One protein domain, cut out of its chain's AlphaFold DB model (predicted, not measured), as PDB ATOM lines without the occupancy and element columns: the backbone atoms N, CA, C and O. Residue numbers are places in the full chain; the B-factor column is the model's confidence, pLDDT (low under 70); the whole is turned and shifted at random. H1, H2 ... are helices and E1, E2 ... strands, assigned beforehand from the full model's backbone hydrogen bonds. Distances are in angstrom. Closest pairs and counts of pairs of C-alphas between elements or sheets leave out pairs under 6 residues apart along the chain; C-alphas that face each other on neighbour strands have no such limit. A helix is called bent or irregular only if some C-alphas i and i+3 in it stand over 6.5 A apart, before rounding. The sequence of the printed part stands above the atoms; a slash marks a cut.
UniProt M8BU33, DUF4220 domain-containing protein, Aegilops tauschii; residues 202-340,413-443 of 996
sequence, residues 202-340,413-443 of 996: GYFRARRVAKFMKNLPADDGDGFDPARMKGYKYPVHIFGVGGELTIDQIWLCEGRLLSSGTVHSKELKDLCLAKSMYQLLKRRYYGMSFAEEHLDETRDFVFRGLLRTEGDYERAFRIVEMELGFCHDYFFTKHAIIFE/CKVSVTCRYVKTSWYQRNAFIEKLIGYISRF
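AT A GLANCE: This is residues 202 to 340 and 413 to 443 of the 996 residues of the protein "DUF4220 domain-containing protein" of Aegilops tauschii (UniProt M8BU33). Look first for the long helix H4, which runs through the middle of a helical body; the long helix H6 crosses it on one side, and the strand E1 with the helices H2 and H8 packs on its other side. H1 crosses H4 near its last residues, H3 packs near its first residues, H10 folds back beside H8, and H5 and H7 make corners at the two ends of H6. The printed part has 170 residues with ten named helices and one named strand, in the order H1, E1, H2, H3, H4, H5, H6, H7, H8, H9, H10, and its class is mostly helix. The whole is compact, with a radius of gyration of the C-alphas of 15.8 A, and its rounded outline spans 45 by 35 by 31 A.

IN THESE COORDINATES: Find C-alpha 263 at (160.166, 131.645, 138.443); from there H4 runs 32.4 A to C-alpha 285 at (156.574, 163.585, 142.127), with a kink of 25 degrees near residue 279. H6, residues 310 to 332, is 33.5 A long and irregular, for C-alphas 311 and 314 are 7.2 A apart. Before it comes H5, residues 296 to 306, 14.6 A, which is neither bent nor irregular, but only just: C-alphas 303 and 306 are 6.3 A apart. After H6 comes H7, residues 335 to 340, 8.9 A. Go back to C-alpha 202 at (165.392, 162.174, 148.105) for H1, residues 202 to 214, 18.4 A. E1 is residues 235 to 237, H2 residues 247 to 251, and H3 residues 256 to 259. Beyond the cut, read H8 at residues 413 to 423, 15.4 A, H9 at residues 425 to 429, and H10 at residues 431 to 442, 16.6 A.

HOW THE PARTS SIT: Begin at H4, the hub, which touches five other helices. It touches residues 319 to 327 of H6 at a steep tilt of 58 degrees, the same way, and their closest C-alphas, those of Ala 274 and Glu 323, are 4.6 A apart. The closest C-alphas of E1 and H4, those of Val 236 and Ser 276, are 4.4 A apart. E1 pairs with no named strand, but it has a short antiparallel pairing with residues 245 to 246. H2 touches H4, closest at the C-alphas of Ile 247 and Leu 273, 6.4 A. H8 touches H4 about perpendicular, at 79 degrees, closest at Cys 272 and Val 415, C-alphas 6.0 A apart. H1 touches H4 with residues 206 to 210 alone, about perpendicular at 81 degrees; the closest C-alphas, of Ala 206 and Arg 283, are 5.3 A apart. H3 touches H4, closest at the C-alphas of Leu 258 and Ser 265, 5.1 A. Farther out, H10 touches H8 opposite ways at a shallow tilt of 33 degrees, only just short of steep, with the C-alphas of Lys 414 and Ser 441 closest at 5.3 A. H9 touches H8 only at the corner, closest at the C-alphas of Tyr 421 and Tyr 427, 5.5 A. H5 and H7 each touch H6 only at the corner, with closest C-alphas at Leu 306 and Ala 316, 5.3 A, and at Tyr 330 and Ala 336, 5.1 A. Among the pairs that are apart are H1 and H6, and H4 and H5. Every O i to N i+4 pair is within hydrogen-bond range in H1, H2, H7, H8 and H9; the count is 17 of 19 in H4 and in H6, 6 of 7 in H5 and 7 of 8 in H10, and H3 is too short for such a pair.

THE WHOLE: The two C-alphas farthest apart, those of His 294 and Phe 432, are 45.6 A apart. Residues 341 to 412 are not printed, and C-alphas 340 and 413 are 10.4 A apart across that cut. The link from H1 to E1, 20 residues, is long. The mean pLDDT of the printed part is 83.7; look for values under 70 at residues 217 to 222 and 238 to 243 of this model.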
ATOM      1  N   GLY A 202     166.390 162.688 149.023       74.88
ATOM      2  CA  GLY A 202     165.392 162.174 148.105       74.88
ATOM      3  C   GLY A 202     165.270 163.001 146.835       74.88
ATOM      4  O   GLY A 202     165.289 162.421 145.745       74.88
ATOM      5  N   TYR A 203     165.188 164.320 146.997       80.62
ATOM      6  CA  TYR A 203     165.214 165.306 145.924       80.62
ATOM      7  C   TYR A 203     166.561 165.292 145.189       80.62
ATOM      8  O   TYR A 203     166.589 165.084 143.978       80.62
ATOM      9  N   PHE A 204     167.695 165.385 145.893       79.56
ATOM     10  CA  PHE A 204     169.035 165.327 145.288       79.56
ATOM     11  C   PHE A 204     169.243 164.067 144.446       79.56
ATOM     12  O   PHE A 204     169.836 164.123 143.365       79.56
ATOM     13  N   ARG A 205     168.738 162.919 144.908       79.56
ATOM     14  CA  ARG A 205     168.824 161.668 144.156       79.56
ATOM     15  C   ARG A 205     167.940 161.679 142.918       79.56
ATOM     16  O   ARG A 205     168.419 161.274 141.866       79.56
ATOM     17  N   ALA A 206     166.701 162.155 143.019       85.25
ATOM     18  CA  ALA A 206     165.842 162.313 141.847       85.25
ATOM     19  C   ALA A 206     166.483 163.268 140.819       85.25
ATOM     20  O   ALA A 206     166.534 162.939 139.635       85.25
ATOM     21  N   ARG A 207     167.095 164.372 141.279       85.94
ATOM     22  CA  ARG A 207     167.830 165.327 140.431       85.94
ATOM     23  C   ARG A 207     169.014 164.660 139.741       85.94
ATOM     24  O   ARG A 207     169.286 164.929 138.577       85.94
ATOM     25  N   ARG A 208     169.719 163.764 140.434       84.94
ATOM     26  CA  ARG A 208     170.801 162.985 139.830       84.94
ATOM     27  C   ARG A 208     170.297 161.983 138.801       84.94
ATOM     28  O   ARG A 208     170.907 161.904 137.747       84.94
ATOM     29  N   VAL A 209     169.223 161.242 139.086       87.19
ATOM     30  CA  VAL A 209     168.592 160.346 138.099       87.19
ATOM     31  C   VAL A 209     168.260 161.152 136.844       87.19
ATOM     32  O   VAL A 209     168.624 160.738 135.756       87.19
ATOM     33  N   ALA A 210     167.665 162.340 136.997       86.44
ATOM     34  CA  ALA A 210     167.353 163.218 135.872       86.44
ATOM     35  C   ALA A 210     168.608 163.628 135.077       86.44
ATOM     36  O   ALA A 210     168.618 163.511 133.856       86.44
ATOM     37  N   LYS A 211     169.691 164.040 135.755       86.88
ATOM     38  CA  LYS A 211     170.974 164.361 135.100       86.88
ATOM     39  C   LYS A 211     171.595 163.150 134.394       86.88
ATOM     40  O   LYS A 211     172.087 163.292 133.285       86.88
ATOM     41  N   PHE A 212     171.568 161.979 135.028       86.44
ATOM     42  CA  PHE A 212     172.067 160.732 134.448       86.44
ATOM     43  C   PHE A 212     171.296 160.383 133.174       86.44
ATOM     44  O   PHE A 212     171.909 160.140 132.142       86.44
ATOM     45  N   MET A 213     169.963 160.450 133.226       86.12
ATOM     46  CA  MET A 213     169.115 160.152 132.075       86.12
ATOM     47  C   MET A 213     169.287 161.169 130.936       86.12
ATOM     48  O   MET A 213     169.322 160.771 129.779       86.12
ATOM     49  N   LYS A 214     169.471 162.465 131.244       85.06
ATOM     50  CA  LYS A 214     169.761 163.513 130.242       85.06
ATOM     51  C   LYS A 214     171.116 163.309 129.546       85.06
ATOM     52  O   LYS A 214     171.259 163.668 128.385       85.06
ATOM     53  N   ASN A 215     172.096 162.751 130.256       84.06
ATOM     54  CA  ASN A 215     173.470 162.583 129.777       84.06
ATOM     55  C   ASN A 215     173.754 161.185 129.202       84.06
ATOM     56  O   ASN A 215     174.916 160.863 128.943       84.06
ATOM     57  N   LEU A 216     172.734 160.338 129.037       79.69
ATOM     58  CA  LEU A 216     172.903 159.055 128.361       79.69
ATOM     59  C   LEU A 216     173.384 159.307 126.922       79.69
ATOM     60  O   LEU A 216     172.814 160.156 126.236       79.69
ATOM     61  N   PRO A 217     174.436 158.607 126.456       68.50
ATOM     62  CA  PRO A 217     174.885 158.742 125.079       68.50
ATOM     63  C   PRO A 217     173.760 158.326 124.126       68.50
ATOM     64  O   PRO A 217     173.008 157.397 124.428       68.50
ATOM     65  N   ALA A 218     173.667 159.016 122.986       62.19
ATOM     66  CA  ALA A 218     172.805 158.598 121.886       62.19
ATOM     67  C   ALA A 218     173.141 157.152 121.483       62.19
ATOM     68  O   ALA A 218     174.295 156.740 121.627       62.19
ATOM     69  N   ASP A 219     172.120 156.415 121.034       64.50
ATOM     70  CA  ASP A 219     172.173 154.995 120.663       64.50
ATOM     71  C   ASP A 219     173.509 154.611 120.000       64.50
ATOM     72  O   ASP A 219     173.950 155.246 119.039       64.50
ATOM     73  N   ASP A 220     174.166 153.578 120.536       62.00
ATOM     74  CA  ASP A 220     175.444 153.067 120.028       62.00
ATOM     75  C   ASP A 220     175.276 152.245 118.736       62.00
ATOM     76  O   ASP A 220     176.263 151.776 118.162       62.00
ATOM     77  N   GLY A 221     174.037 152.122 118.245       59.75
ATOM     78  CA  GLY A 221     173.683 151.450 116.999       59.75
ATOM     79  C   GLY A 221     173.503 149.938 117.151       59.75
ATOM     80  O   GLY A 221     173.246 149.261 116.155       59.75
ATOM     81  N   ASP A 222     173.613 149.397 118.373       64.56
ATOM     82  CA  ASP A 222     173.433 147.966 118.680       64.56
ATOM     83  C   ASP A 222     171.952 147.584 118.933       64.56
ATOM     84  O   ASP A 222     171.626 146.420 119.213       64.56
ATOM     85  N   GLY A 223     171.050 148.566 118.792       72.81
ATOM     86  CA  GLY A 223     169.595 148.430 118.816       72.81
ATOM     87  C   GLY A 223     169.004 148.104 120.195       72.81
ATOM     88  O   GLY A 223     169.595 147.409 121.026       72.81
ATOM     89  N   PHE A 224     167.776 148.566 120.437       82.06
ATOM     90  CA  PHE A 224     167.036 148.274 121.668       82.06
ATOM     91  C   PHE A 224     166.282 146.938 121.578       82.06
ATOM     92  O   PHE A 224     165.570 146.674 120.608       82.06
ATOM     93  N   ASP A 225     166.371 146.113 122.628       85.31
ATOM     94  CA  ASP A 225     165.519 144.925 122.806       85.31
ATOM     95  C   ASP A 225     164.728 145.048 124.122       85.31
ATOM     96  O   ASP A 225     165.248 144.700 125.190       85.31
ATOM     97  N   PRO A 226     163.463 145.514 124.065       85.06
ATOM     98  CA  PRO A 226     162.598 145.681 125.235       85.06
ATOM     99  C   PRO A 226     162.330 144.380 126.002       85.06
ATOM    100  O   PRO A 226     162.153 144.401 127.218       85.06
ATOM    101  N   ALA A 227     162.321 143.226 125.326       83.62
ATOM    102  CA  ALA A 227     162.039 141.943 125.973       83.62
ATOM    103  C   ALA A 227     163.231 141.453 126.813       83.62
ATOM    104  O   ALA A 227     163.056 140.798 127.847       83.62
ATOM    105  N   ARG A 228     164.452 141.777 126.373       84.94
ATOM    106  CA  ARG A 228     165.702 141.474 127.086       84.94
ATOM    107  C   ARG A 228     166.256 142.654 127.882       84.94
ATOM    108  O   ARG A 228     167.316 142.504 128.482       84.94
ATOM    109  N   MET A 229     165.553 143.787 127.898       87.56
ATOM    110  CA  MET A 229     166.013 145.052 128.483       87.56
ATOM    111  C   MET A 229     167.385 145.500 127.943       87.56
ATOM    112  O   MET A 229     168.113 146.221 128.621       87.56
ATOM    113  N   LYS A 230     167.759 145.081 126.724       85.75
ATOM    114  CA  LYS A 230     169.029 145.473 126.090       85.75
ATOM    115  C   LYS A 230     168.917 146.927 125.631       85.75
ATOM    116  O   LYS A 230     167.914 147.291 125.023       85.75
ATOM    117  N   GLY A 231     169.920 147.746 125.947       81.75
ATOM    118  CA  GLY A 231     169.936 149.185 125.651       81.75
ATOM    119  C   GLY A 231     169.209 150.048 126.692       81.75
ATOM    120  O   GLY A 231     169.529 151.223 126.858       81.75
ATOM    121  N   TYR A 232     168.302 149.466 127.484       87.06
ATOM    122  CA  TYR A 232     167.563 150.170 128.532       87.06
ATOM    123  C   TYR A 232     168.427 150.392 129.780       87.06
ATOM    124  O   TYR A 232     168.396 149.623 130.739       87.06
ATOM    125  N   LYS A 233     169.192 151.486 129.795       87.75
ATOM    126  CA  LYS A 233     170.116 151.857 130.884       87.75
ATOM    127  C   LYS A 233     169.411 152.536 132.070       87.75
ATOM    128  O   LYS A 233     169.917 153.497 132.641       87.75
ATOM    129  N   TYR A 234     168.235 152.051 132.475       89.19
ATOM    130  CA  TYR A 234     167.503 152.646 133.598       89.19
ATOM    131  C   TYR A 234     168.183 152.351 134.940       89.19
ATOM    132  O   TYR A 234     168.470 151.189 135.246       89.19
ATOM    133  N   PRO A 235     168.421 153.371 135.781       88.94
ATOM    134  CA  PRO A 235     169.178 153.193 137.006       88.94
ATOM    135  C   PRO A 235     168.358 152.485 138.087       88.94
ATOM    136  O   PRO A 235     167.320 152.970 138.536       88.94
ATOM    137  N   VAL A 236     168.884 151.372 138.592       87.75
ATOM    138  CA  VAL A 236     168.339 150.677 139.770       87.75
ATOM    139  C   VAL A 236     168.955 151.273 141.038       87.75
ATOM    140  O   VAL A 236     168.257 151.560 142.020       87.75
ATOM    141  N   HIS A 237     170.268 151.534 140.995       80.88
ATOM    142  CA  HIS A 237     171.044 152.018 142.133       80.88
ATOM    143  C   HIS A 237     172.194 152.949 141.707       80.88
ATOM    144  O   HIS A 237     173.193 152.495 141.155       80.88
ATOM    145  N   ILE A 238     172.082 154.248 142.020       67.38
ATOM    146  CA  ILE A 238     173.046 155.292 141.598       67.38
ATOM    147  C   ILE A 238     174.122 155.585 142.675       67.38
ATOM    148  O   ILE A 238     175.020 156.389 142.459       67.38
ATOM    149  N   PHE A 239     174.090 154.940 143.853       59.25
ATOM    150  CA  PHE A 239     175.032 155.289 144.930       59.25
ATOM    151  C   PHE A 239     175.404 154.168 145.897       59.25
ATOM    152  O   PHE A 239     174.637 153.823 146.783       59.25
ATOM    153  N   GLY A 240     176.643 153.690 145.794       50.72
ATOM    154  CA  GLY A 240     177.372 152.950 146.827       50.72
ATOM    155  C   GLY A 240     178.860 152.925 146.466       50.72
ATOM    156  O   GLY A 240     179.214 153.345 145.368       50.72
ATOM    157  N   VAL A 241     179.724 152.382 147.331       40.94
ATOM    158  CA  VAL A 241     181.194 152.239 147.138       40.94
ATOM    159  C   VAL A 241     181.588 151.424 145.872       40.94
ATOM    160  O   VAL A 241     182.756 151.178 145.618       40.94
ATOM    161  N   GLY A 242     180.628 151.029 145.026       46.75
ATOM    162  CA  GLY A 242     180.831 150.224 143.818       46.75
ATOM    163  C   GLY A 242     180.010 150.679 142.606       46.75
ATOM    164  O   GLY A 242     179.356 149.845 141.991       46.75
ATOM    165  N   GLY A 243     179.953 151.980 142.302       64.00
ATOM    166  CA  GLY A 243     179.483 152.500 141.001       64.00
ATOM    167  C   GLY A 243     177.964 152.557 140.764       64.00
ATOM    168  O   GLY A 243     177.160 152.330 141.673       64.00
ATOM    169  N   GLU A 244     177.568 152.876 139.533       79.75
ATOM    170  CA  GLU A 244     176.177 152.926 139.059       79.75
ATOM    171  C   GLU A 244     175.746 151.538 138.558       79.75
ATOM    172  O   GLU A 244     176.541 150.833 137.946       79.75
ATOM    173  N   LEU A 245     174.517 151.111 138.877       87.75
ATOM    174  CA  LEU A 245     173.947 149.842 138.408       87.75
ATOM    175  C   LEU A 245     172.642 150.103 137.663       87.75
ATOM    176  O   LEU A 245     171.684 150.642 138.235       87.75
ATOM    177  N   THR A 246     172.619 149.676 136.409       90.50
ATOM    178  CA  THR A 246     171.499 149.806 135.477       90.50
ATOM    179  C   THR A 246     170.769 148.471 135.296       90.50
ATOM    180  O   THR A 246     171.276 147.406 135.661       90.50
ATOM    181  N   ILE A 247     169.528 148.518 134.809       91.62
ATOM    182  CA  ILE A 247     168.671 147.328 134.714       91.62
ATOM    183  C   ILE A 247     169.158 146.313 133.669       91.62
ATOM    184  O   ILE A 247     169.074 145.110 133.916       91.62
ATOM    185  N   ASP A 248     169.736 146.771 132.559       89.12
ATOM    186  CA  ASP A 248     170.367 145.937 131.528       89.12
ATOM    187  C   ASP A 248     171.494 145.063 132.108       89.12
ATOM    188  O   ASP A 248     171.534 143.856 131.864       89.12
ATOM    189  N   GLN A 249     172.339 145.624 132.979       90.00
ATOM    190  CA  GLN A 249     173.410 144.887 133.666       90.00
ATOM    191  C   GLN A 249     172.868 143.767 134.569       90.00
ATOM    192  O   GLN A 249     173.466 142.695 134.666       90.00
ATOM    193  N   ILE A 250     171.721 143.982 135.221       90.88
ATOM    194  CA  ILE A 250     171.052 142.943 136.022       90.88
ATOM    195  C   ILE A 250     170.463 141.865 135.106       90.88
ATOM    196  O   ILE A 250     170.531 140.673 135.420       90.88
ATOM    197  N   TRP A 251     169.892 142.268 133.969       89.88
ATOM    198  CA  TRP A 251     169.275 141.343 133.024       89.88
ATOM    199  C   TRP A 251     170.297 140.415 132.359       89.88
ATOM    200  O   TRP A 251     170.001 139.222 132.210       89.88
ATOM    201  N   LEU A 252     171.481 140.952 132.042       88.06
ATOM    202  CA  LEU A 252     172.632 140.282 131.424       88.06
ATOM    203  C   LEU A 252     173.536 139.532 132.419       88.06
ATOM    204  O   LEU A 252     174.500 138.893 132.009       88.06
ATOM    205  N   CYS A 253     173.253 139.587 133.723       88.25
ATOM    206  CA  CYS A 253     174.080 138.924 134.727       88.25
ATOM    207  C   CYS A 253     174.092 137.392 134.542       88.25
ATOM    208  O   CYS A 253     173.050 136.735 134.611       88.25
ATOM    209  N   GLU A 254     175.286 136.815 134.377       85.50
ATOM    210  CA  GLU A 254     175.492 135.369 134.178       85.50
ATOM    211  C   GLU A 254     175.459 134.548 135.480       85.50
ATOM    212  O   GLU A 254     175.421 133.314 135.449       85.50
ATOM    213  N   GLY A 255     175.441 135.211 136.641       83.19
ATOM    214  CA  GLY A 255     175.427 134.553 137.946       83.19
ATOM    215  C   GLY A 255     174.232 133.606 138.109       83.19
ATOM    216  O   GLY A 255     173.102 133.967 137.779       83.19
ATOM    217  N   ARG A 256     174.472 132.400 138.646       84.50
ATOM    218  CA  ARG A 256     173.504 131.287 138.718       84.50
ATOM    219  C   ARG A 256     172.154 131.685 139.333       84.50
ATOM    220  O   ARG A 256     171.119 131.201 138.874       84.50
ATOM    221  N   LEU A 257     172.133 132.602 140.304       85.50
ATOM    222  CA  LEU A 257     170.897 133.123 140.901       85.50
ATOM    223  C   LEU A 257     169.977 133.783 139.857       85.50
ATOM    224  O   LEU A 257     168.778 133.504 139.821       85.50
ATOM    225  N   LEU A 258     170.542 134.628 138.991       87.44
ATOM    226  CA  LEU A 258     169.812 135.429 138.001       87.44
ATOM    227  C   LEU A 258     169.760 134.777 136.609       87.44
ATOM    228  O   LEU A 258     168.870 135.118 135.829       87.44
ATOM    229  N   SER A 259     170.649 133.826 136.308       86.25
ATOM    230  CA  SER A 259     170.690 133.093 135.035       86.25
ATOM    231  C   SER A 259     169.920 131.766 135.048       86.25
ATOM    232  O   SER A 259     169.669 131.199 133.989       86.25
ATOM    233  N   SER A 260     169.461 131.288 136.216       82.00
ATOM    234  CA  SER A 260     168.766 129.992 136.354       82.00
ATOM    235  C   SER A 260     167.451 129.846 135.572       82.00
ATOM    236  O   SER A 260     166.963 128.728 135.421       82.00
ATOM    237  N   GLY A 261     166.821 130.944 135.137       81.81
ATOM    238  CA  GLY A 261     165.541 130.919 134.413       81.81
ATOM    239  C   GLY A 261     164.328 130.479 135.247       81.81
ATOM    240  O   GLY A 261     163.218 130.385 134.720       81.81
ATOM    241  N   THR A 262     164.520 130.231 136.546       87.00
ATOM    242  CA  THR A 262     163.458 129.858 137.490       87.00
ATOM    243  C   THR A 262     162.426 130.980 137.657       87.00
ATOM    244  O   THR A 262     162.725 132.149 137.415       87.00
ATOM    245  N   VAL A 263     161.213 130.646 138.122       86.25
ATOM    246  CA  VAL A 263     160.166 131.645 138.443       86.25
ATOM    247  C   VAL A 263     160.721 132.733 139.365       86.25
ATOM    248  O   VAL A 263     160.579 133.916 139.091       86.25
ATOM    249  N   HIS A 264     161.470 132.320 140.385       85.25
ATOM    250  CA  HIS A 264     162.084 133.222 141.346       85.25
ATOM    251  C   HIS A 264     163.133 134.169 140.734       85.25
ATOM    252  O   HIS A 264     163.183 135.350 141.063       85.25
ATOM    253  N   SER A 265     163.964 133.667 139.815       87.88
ATOM    254  CA  SER A 265     164.919 134.496 139.066       87.88
ATOM    255  C   SER A 265     164.196 135.586 138.265       87.88
ATOM    256  O   SER A 265     164.625 136.740 138.270       87.88
ATOM    257  N   LYS A 266     163.063 135.246 137.634       88.75
ATOM    258  CA  LYS A 266     162.226 136.215 136.913       88.75
ATOM    259  C   LYS A 266     161.601 137.242 137.859       88.75
ATOM    260  O   LYS A 266     161.645 138.425 137.554       88.75
ATOM    261  N   GLU A 267     161.095 136.818 139.015       89.31
ATOM    262  CA  GLU A 267     160.544 137.720 140.038       89.31
ATOM    263  C   GLU A 267     161.582 138.716 140.567       89.31
ATOM    264  O   GLU A 267     161.270 139.891 140.725       89.31
ATOM    265  N   LEU A 268     162.829 138.285 140.792       90.62
ATOM    266  CA  LEU A 268     163.916 139.182 141.202       90.62
ATOM    267  C   LEU A 268     164.265 140.213 140.123       90.62
ATOM    268  O   LEU A 268     164.512 141.379 140.443       90.62
ATOM    269  N   LYS A 269     164.269 139.804 138.848       92.50
ATOM    270  CA  LYS A 269     164.469 140.715 137.711       92.50
ATOM    271  C   LYS A 269     163.316 141.714 137.587       92.50
ATOM    272  O   LYS A 269     163.572 142.912 137.492       92.50
ATOM    273  N   ASP A 270     162.073 141.240 137.674       93.50
ATOM    274  CA  ASP A 270     160.861 142.071 137.695       93.50
ATOM    275  C   ASP A 270     160.891 143.068 138.873       93.50
ATOM    276  O   ASP A 270     160.525 144.229 138.708       93.50
ATOM    277  N   LEU A 271     161.394 142.658 140.043       93.31
ATOM    278  CA  LEU A 271     161.515 143.524 141.216       93.31
ATOM    279  C   LEU A 271     162.575 144.620 141.038       93.31
ATOM    280  O   LEU A 271     162.359 145.774 141.414       93.31
ATOM    281  N   CYS A 272     163.724 144.282 140.449       93.81
ATOM    282  CA  CYS A 272     164.753 145.270 140.117       93.81
ATOM    283  C   CYS A 272     164.269 146.250 139.041       93.81
ATOM    284  O   CYS A 272     164.596 147.435 139.106       93.81
ATOM    285  N   LEU A 273     163.457 145.777 138.093       94.94
ATOM    286  CA  LEU A 273     162.805 146.618 137.096       94.94
ATOM    287  C   LEU A 273     161.785 147.565 137.741       94.94
ATOM    288  O   LEU A 273     161.819 148.765 137.496       94.94
ATOM    289  N   ALA A 274     160.945 147.065 138.646       95.12
ATOM    290  CA  ALA A 274     160.042 147.907 139.429       95.12
ATOM    291  C   ALA A 274     160.810 148.974 140.234       95.12
ATOM    292  O   ALA A 274     160.366 150.117 140.352       95.12
ATOM    293  N   LYS A 275     162.000 148.638 140.754       93.38
ATOM    294  CA  LYS A 275     162.870 149.599 141.444       93.38
ATOM    295  C   LYS A 275     163.393 150.694 140.514       93.38
ATOM    296  O   LYS A 275     163.452 151.842 140.961       93.38
ATOM    297  N   SER A 276     163.822 150.372 139.289       92.88
ATOM    298  CA  SER A 276     164.285 151.394 138.338       92.88
ATOM    299  C   SER A 276     163.132 152.276 137.876       92.88
ATOM    300  O   SER A 276     163.259 153.498 137.931       92.88
ATOM    301  N   MET A 277     161.979 151.683 137.555       93.56
ATOM    302  CA  MET A 277     160.738 152.399 137.240       93.56
ATOM    303  C   MET A 277     160.356 153.379 138.361       93.56
ATOM    304  O   MET A 277     160.184 154.569 138.100       93.56
ATOM    305  N   TYR A 278     160.404 152.944 139.625       92.56
ATOM    306  CA  TYR A 278     160.196 153.818 140.787       92.56
ATOM    307  C   TYR A 278     161.140 155.034 140.794       92.56
ATOM    308  O   TYR A 278     160.720 156.136 141.147       92.56
ATOM    309  N   GLN A 279     162.420 154.873 140.427       89.62
ATOM    310  CA  GLN A 279     163.361 156.004 140.388       89.62
ATOM    311  C   GLN A 279     162.970 157.013 139.306       89.62
ATOM    312  O   GLN A 279     163.101 158.219 139.529       89.62
ATOM    313  N   LEU A 280     162.474 156.529 138.164       89.50
ATOM    314  CA  LEU A 280     161.969 157.379 137.092       89.50
ATOM    315  C   LEU A 280     160.699 158.106 137.551       89.50
ATOM    316  O   LEU A 280     160.669 159.334 137.506       89.50
ATOM    317  N   LEU A 281     159.707 157.385 138.085       90.50
ATOM    318  CA  LEU A 281     158.435 157.940 138.563       90.50
ATOM    319  C   LEU A 281     158.622 158.966 139.688       90.50
ATOM    320  O   LEU A 281     157.940 159.991 139.733       90.50
ATOM    321  N   LYS A 282     159.588 158.739 140.580       88.19
ATOM    322  CA  LYS A 282     159.927 159.658 141.672       88.19
ATOM    323  C   LYS A 282     160.276 161.066 141.177       88.19
ATOM    324  O   LYS A 282     159.985 162.032 141.877       88.19
ATOM    325  N   ARG A 283     160.854 161.212 139.979       88.06
ATOM    326  CA  ARG A 283     161.117 162.527 139.363       88.06
ATOM    327  C   ARG A 283     159.828 163.304 139.107       88.06
ATOM    328  O   ARG A 283     159.785 164.498 139.393       88.06
ATOM    329  N   ARG A 284     158.767 162.612 138.672       86.31
ATOM    330  CA  ARG A 284     157.443 163.202 138.417       86.31
ATOM    331  C   ARG A 284     156.840 163.777 139.694       86.31
ATOM    332  O   ARG A 284     156.289 164.868 139.676       86.31
ATOM    333  N   TYR A 285     157.006 163.081 140.820       85.38
ATOM    334  CA  TYR A 285     156.574 163.585 142.127       85.38
ATOM    335  C   TYR A 285     157.285 164.891 142.529       85.38
ATOM    336  O   TYR A 285     156.657 165.774 143.110       85.38
ATOM    337  N   TYR A 286     158.574 165.033 142.208       84.69
ATOM    338  CA  TYR A 286     159.345 166.249 142.492       84.69
ATOM    339  C   TYR A 286     159.234 167.334 141.405       84.69
ATOM    340  O   TYR A 286     159.897 168.359 141.530       84.69
ATOM    341  N   GLY A 287     158.422 167.130 140.361       83.12
ATOM    342  CA  GLY A 287     158.254 168.095 139.268       83.12
ATOM    343  C   GLY A 287     159.476 168.236 138.351       83.12
ATOM    344  O   GLY A 287     159.651 169.274 137.728       83.12
ATOM    345  N   MET A 288     160.343 167.222 138.287       85.31
ATOM    346  CA  MET A 288     161.519 167.227 137.407       85.31
ATOM    347  C   MET A 288     161.157 166.780 135.987       85.31
ATOM    348  O   MET A 288     160.245 165.970 135.807       85.31
ATOM    349  N   SER A 289     161.908 167.259 134.991       73.81
ATOM    350  CA  SER A 289     161.695 166.917 133.582       73.81
ATOM    351  C   SER A 289     161.936 165.430 133.281       73.81
ATOM    352  O   SER A 289     162.823 164.776 133.847       73.81
ATOM    353  N   PHE A 290     161.123 164.895 132.367       77.50
ATOM    354  CA  PHE A 290     161.284 163.569 131.776       77.50
ATOM    355  C   PHE A 290     161.975 163.724 130.422       77.50
ATOM    356  O   PHE A 290     161.336 164.018 129.418       77.50
ATOM    357  N   ALA A 291     163.295 163.533 130.395       70.12
ATOM    358  CA  ALA A 291     164.062 163.551 129.149       70.12
ATOM    359  C   ALA A 291     163.595 162.461 128.165       70.12
ATOM    360  O   ALA A 291     163.769 162.588 126.960       70.12
ATOM    361  N   GLU A 292     162.976 161.404 128.688       72.75
ATOM    362  CA  GLU A 292     162.550 160.220 127.951       72.75
ATOM    363  C   GLU A 292     161.128 160.335 127.376       72.75
ATOM    364  O   GLU A 292     160.669 159.421 126.700       72.75
ATOM    365  N   GLU A 293     160.411 161.430 127.644       72.12
ATOM    366  CA  GLU A 293     158.994 161.592 127.280       72.12
ATOM    367  C   GLU A 293     158.733 161.474 125.769       72.12
ATOM    368  O   GLU A 293     157.711 160.931 125.368       72.12
ATOM    369  N   HIS A 294     159.667 161.941 124.939       72.19
ATOM    370  CA  HIS A 294     159.506 162.019 123.480       72.19
ATOM    371  C   HIS A 294     160.247 160.898 122.737       72.19
ATOM    372  O   HIS A 294     160.368 160.938 121.516       72.19
ATOM    373  N   LEU A 295     160.788 159.931 123.481       78.06
ATOM    374  CA  LEU A 295     161.564 158.823 122.942       78.06
ATOM    375  C   LEU A 295     160.636 157.664 122.571       78.06
ATOM    376  O   LEU A 295     159.869 157.179 123.410       78.06
ATOM    377  N   ASP A 296     160.731 157.186 121.328       78.69
ATOM    378  CA  ASP A 296     159.991 156.007 120.861       78.69
ATOM    379  C   ASP A 296     160.345 154.762 121.691       78.69
ATOM    380  O   ASP A 296     159.501 153.892 121.916       78.69
ATOM    381  N   GLU A 297     161.558 154.718 122.240       82.00
ATOM    382  CA  GLU A 297     162.052 153.685 123.146       82.00
ATOM    383  C   GLU A 297     161.225 153.603 124.436       82.00
ATOM    384  O   GLU A 297     160.954 152.514 124.938       82.00
ATOM    385  N   THR A 298     160.759 154.735 124.971       83.94
ATOM    386  CA  THR A 298     159.894 154.763 126.164       83.94
ATOM    387  C   THR A 298     158.540 154.126 125.868       83.94
ATOM    388  O   THR A 298     157.980 153.398 126.689       83.94
ATOM    389  N   ARG A 299     158.023 154.335 124.656       84.44
ATOM    390  CA  ARG A 299     156.793 153.687 124.204       84.44
ATOM    391  C   ARG A 299     157.024 152.188 123.997       84.44
ATOM    392  O   ARG A 299     156.279 151.361 124.527       84.44
ATOM    393  N   ASP A 300     158.094 151.821 123.297       87.44
ATOM    394  CA  ASP A 300     158.451 150.428 123.021       87.44
ATOM    395  C   ASP A 300     158.751 149.622 124.297       87.44
ATOM    396  O   ASP A 300     158.415 148.435 124.362       87.44
ATOM    397  N   PHE A 301     159.277 150.252 125.349       89.75
ATOM    398  CA  PHE A 301     159.438 149.640 126.669       89.75
ATOM    399  C   PHE A 301     158.127 149.035 127.193       89.75
ATOM    400  O   PHE A 301     158.099 147.874 127.619       89.75
ATOM    401  N   VAL A 302     157.019 149.778 127.116       89.81
ATOM    402  CA  VAL A 302     155.711 149.279 127.566       89.81
ATOM    403  C   VAL A 302     155.090 148.356 126.528       89.81
ATOM    404  O   VAL A 302     154.751 147.226 126.867       89.81
ATOM    405  N   PHE A 303     154.957 148.790 125.275       87.12
ATOM    406  CA  PHE A 303     154.170 148.063 124.271       87.12
ATOM    407  C   PHE A 303     154.877 146.837 123.681       87.12
ATOM    408  O   PHE A 303     154.216 145.895 123.253       87.12
ATOM    409  N   ARG A 304     156.214 146.805 123.662       85.25
ATOM    410  CA  ARG A 304     156.995 145.657 123.162       85.25
ATOM    411  C   ARG A 304     157.710 144.886 124.270       85.25
ATOM    412  O   ARG A 304     158.062 143.725 124.054       85.25
ATOM    413  N   GLY A 305     157.924 145.508 125.432       86.88
ATOM    414  CA  GLY A 305     158.566 144.898 126.599       86.88
ATOM    415  C   GLY A 305     157.571 144.352 127.626       86.88
ATOM    416  O   GLY A 305     157.487 143.139 127.825       86.88
ATOM    417  N   LEU A 306     156.831 145.239 128.302       88.69
ATOM    418  CA  LEU A 306     155.936 144.870 129.411       88.69
ATOM    419  C   LEU A 306     154.602 144.247 128.963       88.69
ATOM    420  O   LEU A 306     154.125 143.322 129.617       88.69
ATOM    421  N   LEU A 307     154.009 144.751 127.880       89.50
ATOM    422  CA  LEU A 307     152.679 144.409 127.360       89.50
ATOM    423  C   LEU A 307     152.742 143.990 125.887       89.50
ATOM    424  O   LEU A 307     152.014 144.510 125.045       89.50
ATOM    425  N   ARG A 308     153.621 143.036 125.567       85.19
ATOM    426  CA  ARG A 308     153.802 142.558 124.189       85.19
ATOM    427  C   ARG A 308     152.560 141.847 123.652       85.19
ATOM    428  O   ARG A 308     152.235 141.962 122.472       85.19
ATOM    429  N   THR A 309     151.891 141.082 124.508       84.50
ATOM    430  CA  THR A 309     150.629 140.406 124.208       84.50
ATOM    431  C   THR A 309     149.595 140.705 125.286       84.50
ATOM    432  O   THR A 309     149.936 141.061 126.413       84.50
ATOM    433  N   GLU A 310     148.314 140.500 124.971       81.06
ATOM    434  CA  GLU A 310     147.232 140.646 125.953       81.06
ATOM    435  C   GLU A 310     147.462 139.773 127.198       81.06
ATOM    436  O   GLU A 310     147.092 140.182 128.292       81.06
ATOM    437  N   GLY A 311     148.107 138.608 127.057       85.50
ATOM    438  CA  GLY A 311     148.409 137.691 128.161       85.50
ATOM    439  C   GLY A 311     149.470 138.199 129.145       85.50
ATOM    440  O   GLY A 311     149.529 137.713 130.272       85.50
ATOM    441  N   ASP A 312     150.261 139.209 128.773       89.25
ATOM    442  CA  ASP A 312     151.324 139.759 129.625       89.25
ATOM    443  C   ASP A 312     150.801 140.752 130.680       89.25
ATOM    444  O   ASP A 312     151.555 141.192 131.557       89.25
ATOM    445  N   TYR A 313     149.501 141.079 130.649       91.75
ATOM    446  CA  TYR A 313     148.879 142.061 131.542       91.75
ATOM    447  C   TYR A 313     149.124 141.770 133.027       91.75
ATOM    448  O   TYR A 313     149.408 142.691 133.794       91.75
ATOM    449  N   GLU A 314     149.077 140.501 133.446       91.12
ATOM    450  CA  GLU A 314     149.301 140.123 134.845       91.12
ATOM    451  C   GLU A 314     150.714 140.478 135.299       91.12
ATOM    452  O   GLU A 314     150.904 140.981 136.406       91.12
ATOM    453  N   ARG A 315     151.713 140.257 134.436       92.44
ATOM    454  CA  ARG A 315     153.105 140.609 134.723       92.44
ATOM    455  C   ARG A 315     153.287 142.122 134.766       92.44
ATOM    456  O   ARG A 315     153.893 142.608 135.718       92.44
ATOM    457  N   ALA A 316     152.745 142.854 133.794       92.94
ATOM    458  CA  ALA A 316     152.857 144.310 133.741       92.94
ATOM    459  C   ALA A 316     152.232 144.980 134.976       92.94
ATOM    460  O   ALA A 316     152.898 145.752 135.666       92.94
ATOM    461  N   PHE A 317     150.986 144.629 135.319       92.31
ATOM    462  CA  PHE A 317     150.330 145.169 136.512       92.31
ATOM    463  C   PHE A 317     151.031 144.738 137.803       92.31
ATOM    464  O   PHE A 317     151.125 145.544 138.721       92.31
ATOM    465  N   ARG A 318     151.580 143.519 137.877       91.62
ATOM    466  CA  ARG A 318     152.366 143.076 139.039       91.62
ATOM    467  C   ARG A 318     153.642 143.909 139.221       91.62
ATOM    468  O   ARG A 318     153.973 144.255 140.349       91.62
ATOM    469  N   ILE A 319     154.348 144.258 138.142       93.81
ATOM    470  CA  ILE A 319     155.537 145.132 138.202       93.81
ATOM    471  C   ILE A 319     155.146 146.537 138.683       93.81
ATOM    472  O   ILE A 319     155.795 147.075 139.577       93.81
ATOM    473  N   VAL A 320     154.041 147.090 138.173       93.12
ATOM    474  CA  VAL A 320     153.495 148.380 138.634       93.12
ATOM    475  C   VAL A 320     153.090 148.327 140.114       93.12
ATOM    476  O   VAL A 320     153.344 149.261 140.871       93.12
ATOM    477  N   GLU A 321     152.495 147.226 140.570       91.62
ATOM    478  CA  GLU A 321     152.150 147.024 141.981       91.62
ATOM    479  C   GLU A 321     153.389 147.002 142.891       91.62
ATOM    480  O   GLU A 321     153.347 147.579 143.985       91.62
ATOM    481  N   MET A 322     154.481 146.367 142.448       91.50
ATOM    482  CA  MET A 322     155.776 146.390 143.142       91.50
ATOM    483  C   MET A 322     156.366 147.805 143.168       91.50
ATOM    484  O   MET A 322     156.813 148.272 144.215       91.50
ATOM    485  N   GLU A 323     156.319 148.522 142.042       93.81
ATOM    486  CA  GLU A 323     156.784 149.907 141.929       93.81
ATOM    487  C   GLU A 323     156.056 150.829 142.914       93.81
ATOM    488  O   GLU A 323     156.682 151.562 143.686       93.81
ATOM    489  N   LEU A 324     154.725 150.748 142.947       92.00
ATOM    490  CA  LEU A 324     153.913 151.487 143.907       92.00
ATOM    491  C   LEU A 324     154.210 151.066 145.350       92.00
ATOM    492  O   LEU A 324     154.098 151.889 146.260       92.00
ATOM    493  N   GLY A 325     154.611 149.810 145.575       89.81
ATOM    494  CA  GLY A 325     155.124 149.339 146.860       89.81
ATOM    495  C   GLY A 325     156.368 150.108 147.306       89.81
ATOM    496  O   GLY A 325     156.404 150.601 148.434       89.81
ATOM    497  N   PHE A 326     157.335 150.319 146.405       90.31
ATOM    498  CA  PHE A 326     158.497 151.171 146.680       90.31
ATOM    499  C   PHE A 326     158.096 152.626 146.963       90.31
ATOM    500  O   PHE A 326     158.630 153.229 147.898       90.31
ATOM    501  N   CYS A 327     157.139 153.188 146.213       89.12
ATOM    502  CA  CYS A 327     156.604 154.529 146.484       89.12
ATOM    503  C   CYS A 327     155.989 154.623 147.886       89.12
ATOM    504  O   CYS A 327     156.353 155.509 148.663       89.12
ATOM    505  N   HIS A 328     155.097 153.690 148.233       86.94
ATOM    506  CA  HIS A 328     154.476 153.627 149.553       86.94
ATOM    507  C   HIS A 328     155.538 153.569 150.653       86.94
ATOM    508  O   HIS A 328     155.517 154.357 151.600       86.94
ATOM    509  N   ASP A 329     156.505 152.669 150.505       85.44
ATOM    510  CA  ASP A 329     157.528 152.459 151.513       85.44
ATOM    511  C   ASP A 329     158.454 153.665 151.679       85.44
ATOM    512  O   ASP A 329     158.884 153.951 152.797       85.44
ATOM    513  N   TYR A 330     158.721 154.407 150.604       83.06
ATOM    514  CA  TYR A 330     159.504 155.639 150.644       83.06
ATOM    515  C   TYR A 330     158.813 156.770 151.429       83.06
ATOM    516  O   TYR A 330     159.471 157.488 152.200       83.06
ATOM    517  N   PHE A 331     157.498 156.931 151.248       78.12
ATOM    518  CA  PHE A 331     156.734 158.016 151.869       78.12
ATOM    519  C   PHE A 331     156.236 157.680 153.278       78.12
ATOM    520  O   PHE A 331     156.359 158.514 154.175       78.12
ATOM    521  N   PHE A 332     155.710 156.473 153.488       75.50
ATOM    522  CA  PHE A 332     154.958 156.122 154.698       75.50
ATOM    523  C   PHE A 332     155.717 155.204 155.659       75.50
ATOM    524  O   PHE A 332     155.370 155.152 156.843       75.50
ATOM    525  N   THR A 333     156.772 154.520 155.206       77.06
ATOM    526  CA  THR A 333     157.539 153.571 156.033       77.06
ATOM    527  C   THR A 333     159.002 153.987 156.199       77.06
ATOM    528  O   THR A 333     159.486 154.938 155.586       77.06
ATOM    529  N   LYS A 334     159.731 153.258 157.050       74.44
ATOM    530  CA  LYS A 334     161.176 153.439 157.243       74.44
ATOM    531  C   LYS A 334     162.042 152.611 156.284       74.44
ATOM    532  O   LYS A 334     163.253 152.804 156.289       74.44
ATOM    533  N   HIS A 335     161.479 151.727 155.456       75.88
ATOM    534  CA  HIS A 335     162.271 150.768 154.668       75.88
ATOM    535  C   HIS A 335     163.272 151.441 153.722       75.88
ATOM    536  O   HIS A 335     164.435 151.048 153.691       75.88
ATOM    537  N   ALA A 336     162.869 152.511 153.032       74.69
ATOM    538  CA  ALA A 336     163.779 153.262 152.169       74.69
ATOM    539  C   ALA A 336     164.952 153.883 152.946       74.69
ATOM    540  O   ALA A 336     166.058 153.956 152.432       74.69
ATOM    541  N   ILE A 337     164.726 154.308 154.192       70.50
ATOM    542  CA  ILE A 337     165.772 154.864 155.064       70.50
ATOM    543  C   ILE A 337     166.758 153.774 155.462       70.50
ATOM    544  O   ILE A 337     167.970 153.969 155.399       70.50
ATOM    545  N   ILE A 338     166.214 152.629 155.872       73.88
ATOM    546  CA  ILE A 338     167.005 151.476 156.283       73.88
ATOM    547  C   ILE A 338     167.868 151.001 155.113       73.88
ATOM    548  O   ILE A 338     169.035 150.708 155.325       73.88
ATOM    549  N   PHE A 339     167.344 151.015 153.888       78.62
ATOM    550  CA  PHE A 339     168.102 150.685 152.684       78.62
ATOM    551  C   PHE A 339     169.338 151.580 152.486       78.62
ATOM    552  O   PHE A 339     170.424 151.072 152.221       78.62
ATOM    553  N   GLU A 340     169.210 152.903 152.653       72.31
ATOM    554  CA  GLU A 340     170.349 153.825 152.482       72.31
ATOM    555  C   GLU A 340     171.436 153.645 153.546       72.31
ATOM    556  O   GLU A 340     172.616 153.884 153.292       72.31
ATOM    557  N   CYS A 413     165.194 145.243 150.775       89.06
ATOM    558  CA  CYS A 413     166.271 144.318 151.128       89.06
ATOM    559  C   CYS A 413     166.574 143.356 149.971       89.06
ATOM    560  O   CYS A 413     167.735 143.196 149.588       89.06
ATOM    561  N   LYS A 414     165.537 142.791 149.336       90.81
ATOM    562  CA  LYS A 414     165.692 141.886 148.180       90.81
ATOM    563  C   LYS A 414     166.464 142.547 147.037       90.81
ATOM    564  O   LYS A 414     167.397 141.949 146.494       90.81
ATOM    565  N   VAL A 415     166.130 143.796 146.705       91.12
ATOM    566  CA  VAL A 415     166.857 144.574 145.693       91.12
ATOM    567  C   VAL A 415     168.272 144.906 146.158       91.12
ATOM    568  O   VAL A 415     169.199 144.718 145.377       91.12
ATOM    569  N   SER A 416     168.481 145.326 147.413       88.38
ATOM    570  CA  SER A 416     169.824 145.636 147.945       88.38
ATOM    571  C   SER A 416     170.775 144.459 147.758       88.38
ATOM    572  O   SER A 416     171.860 144.582 147.179       88.38
ATOM    573  N   VAL A 417     170.334 143.287 148.205       88.94
ATOM    574  CA  VAL A 417     171.111 142.055 148.152       88.94
ATOM    575  C   VAL A 417     171.354 141.622 146.700       88.94
ATOM    576  O   VAL A 417     172.469 141.215 146.368       88.94
ATOM    577  N   THR A 418     170.370 141.797 145.810       90.25
ATOM    578  CA  THR A 418     170.528 141.541 144.368       90.25
ATOM    579  C   THR A 418     171.546 142.494 143.734       90.25
ATOM    580  O   THR A 418     172.435 142.054 143.007       90.25
ATOM    581  N   CYS A 419     171.506 143.790 144.055       88.62
ATOM    582  CA  CYS A 419     172.488 144.759 143.570       88.62
ATOM    583  C   CYS A 419     173.912 144.419 144.041       88.62
ATOM    584  O   CYS A 419     174.858 144.520 143.258       88.62
ATOM    585  N   ARG A 420     174.083 143.987 145.299       86.81
ATOM    586  CA  ARG A 420     175.382 143.525 145.826       86.81
ATOM    587  C   ARG A 420     175.869 142.261 145.115       86.81
ATOM    588  O   ARG A 420     177.047 142.179 144.779       86.81
ATOM    589  N   TYR A 421     174.970 141.316 144.837       88.38
ATOM    590  CA  TYR A 421     175.284 140.102 144.079       88.38
ATOM    591  C   TYR A 421     175.826 140.412 142.678       88.38
ATOM    592  O   TYR A 421     176.825 139.828 142.258       88.38
ATOM    593  N   VAL A 422     175.210 141.361 141.963       88.81
ATOM    594  CA  VAL A 422     175.655 141.746 140.613       88.81
ATOM    595  C   VAL A 422     177.003 142.470 140.655       88.81
ATOM    596  O   VAL A 422     177.876 142.183 139.841       88.81
ATOM    597  N   LYS A 423     177.215 143.363 141.629       85.88
ATOM    598  CA  LYS A 423     178.440 144.174 141.726       85.88
ATOM    599  C   LYS A 423     179.660 143.431 142.256       85.88
ATOM    600  O   LYS A 423     180.786 143.821 141.962       85.88
ATOM    601  N   THR A 424     179.471 142.427 143.107       85.56
ATOM    602  CA  THR A 424     180.577 141.795 143.832       85.56
ATOM    603  C   THR A 424     180.778 140.353 143.381       85.56
ATOM    604  O   THR A 424     180.069 139.447 143.814       85.56
ATOM    605  N   SER A 425     181.823 140.104 142.585       82.56
ATOM    606  CA  SER A 425     182.131 138.769 142.042       82.56
ATOM    607  C   SER A 425     182.339 137.689 143.115       82.56
ATOM    608  O   SER A 425     182.087 136.513 142.864       82.56
ATOM    609  N   TRP A 426     182.765 138.059 144.329       84.38
ATOM    610  CA  TRP A 426     182.889 137.120 145.454       84.38
ATOM    611  C   TRP A 426     181.542 136.496 145.863       84.38
ATOM    612  O   TRP A 426     181.496 135.306 146.171       84.38
ATOM    613  N   TYR A 427     180.438 137.252 145.792       83.06
ATOM    614  CA  TYR A 427     179.097 136.747 146.114       83.06
ATOM    615  C   TYR A 427     178.638 135.682 145.111       83.06
ATOM    616  O   TYR A 427     178.038 134.688 145.507       83.06
ATOM    617  N   GLN A 428     178.977 135.853 143.830       84.19
ATOM    618  CA  GLN A 428     178.627 134.914 142.755       84.19
ATOM    619  C   GLN A 428     179.393 133.590 142.855       84.19
ATOM    620  O   GLN A 428     178.887 132.541 142.471       84.19
ATOM    621  N   ARG A 429     180.624 133.621 143.384       83.62
ATOM    622  CA  ARG A 429     181.450 132.415 143.563       83.62
ATOM    623  C   ARG A 429     181.082 131.619 144.816       83.62
ATOM    624  O   ARG A 429     181.417 130.440 144.905       83.62
ATOM    625  N   ASN A 430     180.421 132.241 145.792       86.44
ATOM    626  CA  ASN A 430     180.134 131.619 147.078       86.44
ATOM    627  C   ASN A 430     178.718 131.018 147.121       86.44
ATOM    628  O   ASN A 430     177.733 131.709 147.378       86.44
ATOM    629  N   ALA A 431     178.629 129.697 146.943       85.25
ATOM    630  CA  ALA A 431     177.361 128.966 146.911       85.25
ATOM    631  C   ALA A 431     176.533 129.085 148.205       85.25
ATOM    632  O   ALA A 431     175.305 128.997 148.156       85.25
ATOM    633  N   PHE A 432     177.174 129.275 149.365       86.69
ATOM    634  CA  PHE A 432     176.457 129.486 150.626       86.69
ATOM    635  C   PHE A 432     175.734 130.833 150.627       86.69
ATOM    636  O   PHE A 432     174.548 130.895 150.944       86.69
ATOM    637  N   ILE A 433     176.434 131.894 150.218       84.12
ATOM    638  CA  ILE A 433     175.858 133.234 150.123       84.12
ATOM    639  C   ILE A 433     174.752 133.249 149.074       84.12
ATOM    640  O   ILE A 433     173.673 133.741 149.362       84.12
ATOM    641  N   GLU A 434     174.950 132.632 147.911       82.62
ATOM    642  CA  GLU A 434     173.899 132.537 146.895       82.62
ATOM    643  C   GLU A 434     172.628 131.846 147.425       82.62
ATOM    644  O   GLU A 434     171.520 132.353 147.235       82.62
ATOM    645  N   LYS A 435     172.773 130.728 148.152       86.19
ATOM    646  CA  LYS A 435     171.639 130.053 148.806       86.19
ATOM    647  C   LYS A 435     170.978 130.927 149.869       86.19
ATOM    648  O   LYS A 435     169.754 130.920 149.969       86.19
ATOM    649  N   LEU A 436     171.765 131.672 150.645       84.81
ATOM    650  CA  LEU A 436     171.259 132.593 151.661       84.81
ATOM    651  C   LEU A 436     170.454 133.733 151.025       84.81
ATOM    652  O   LEU A 436     169.346 134.011 151.476       84.81
ATOM    653  N   ILE A 437     170.968 134.335 149.947       84.00
ATOM    654  CA  ILE A 437     170.248 135.347 149.166       84.00
ATOM    655  C   ILE A 437     168.939 134.760 148.658       84.00
ATOM    656  O   ILE A 437     167.893 135.354 148.891       84.00
ATOM    657  N   GLY A 438     168.997 133.573 148.045       83.75
ATOM    658  CA  GLY A 438     167.823 132.865 147.543       83.75
ATOM    659  C   GLY A 438     166.786 132.527 148.620       83.75
ATOM    660  O   GLY A 438     165.606 132.401 148.306       83.75
ATOM    661  N   TYR A 439     167.193 132.366 149.881       84.69
ATOM    662  CA  TYR A 439     166.272 132.163 151.001       84.69
ATOM    663  C   TYR A 439     165.614 133.479 151.434       84.69
ATOM    664  O   TYR A 439     164.391 133.542 151.536       84.69
ATOM    665  N   ILE A 440     166.412 134.537 151.628       81.56
ATOM    666  CA  ILE A 440     165.923 135.870 152.021       81.56
ATOM    667  C   ILE A 440     164.952 136.412 150.967       81.56
ATOM    668  O   ILE A 440     163.879 136.904 151.299       81.56
ATOM    669  N   SER A 441     165.279 136.257 149.684       82.12
ATOM    670  CA  SER A 441     164.461 136.759 148.581       82.12
ATOM    671  C   SER A 441     163.115 136.055 148.422       82.12
ATOM    672  O   SER A 441     162.184 136.650 147.880       82.12
ATOM    673  N   ARG A 442     162.984 134.807 148.886       81.69
ATOM    674  CA  ARG A 442     161.713 134.061 148.879       81.69
ATOM    675  C   ARG A 442     160.786 134.461 150.019       81.69
ATOM    676  O   ARG A 442     159.590 134.189 149.957       81.69
ATOM    677  N   PHE A 443     161.322 135.086 151.060       78.38
ATOM    678  CA  PHE A 443     160.551 135.439 152.234       78.38
ATOM    679  C   PHE A 443     159.711 136.694 151.960       78.38
ATOM    680  O   PHE A 443     160.237 137.776 151.713       78.38
TER     681      PHE A 443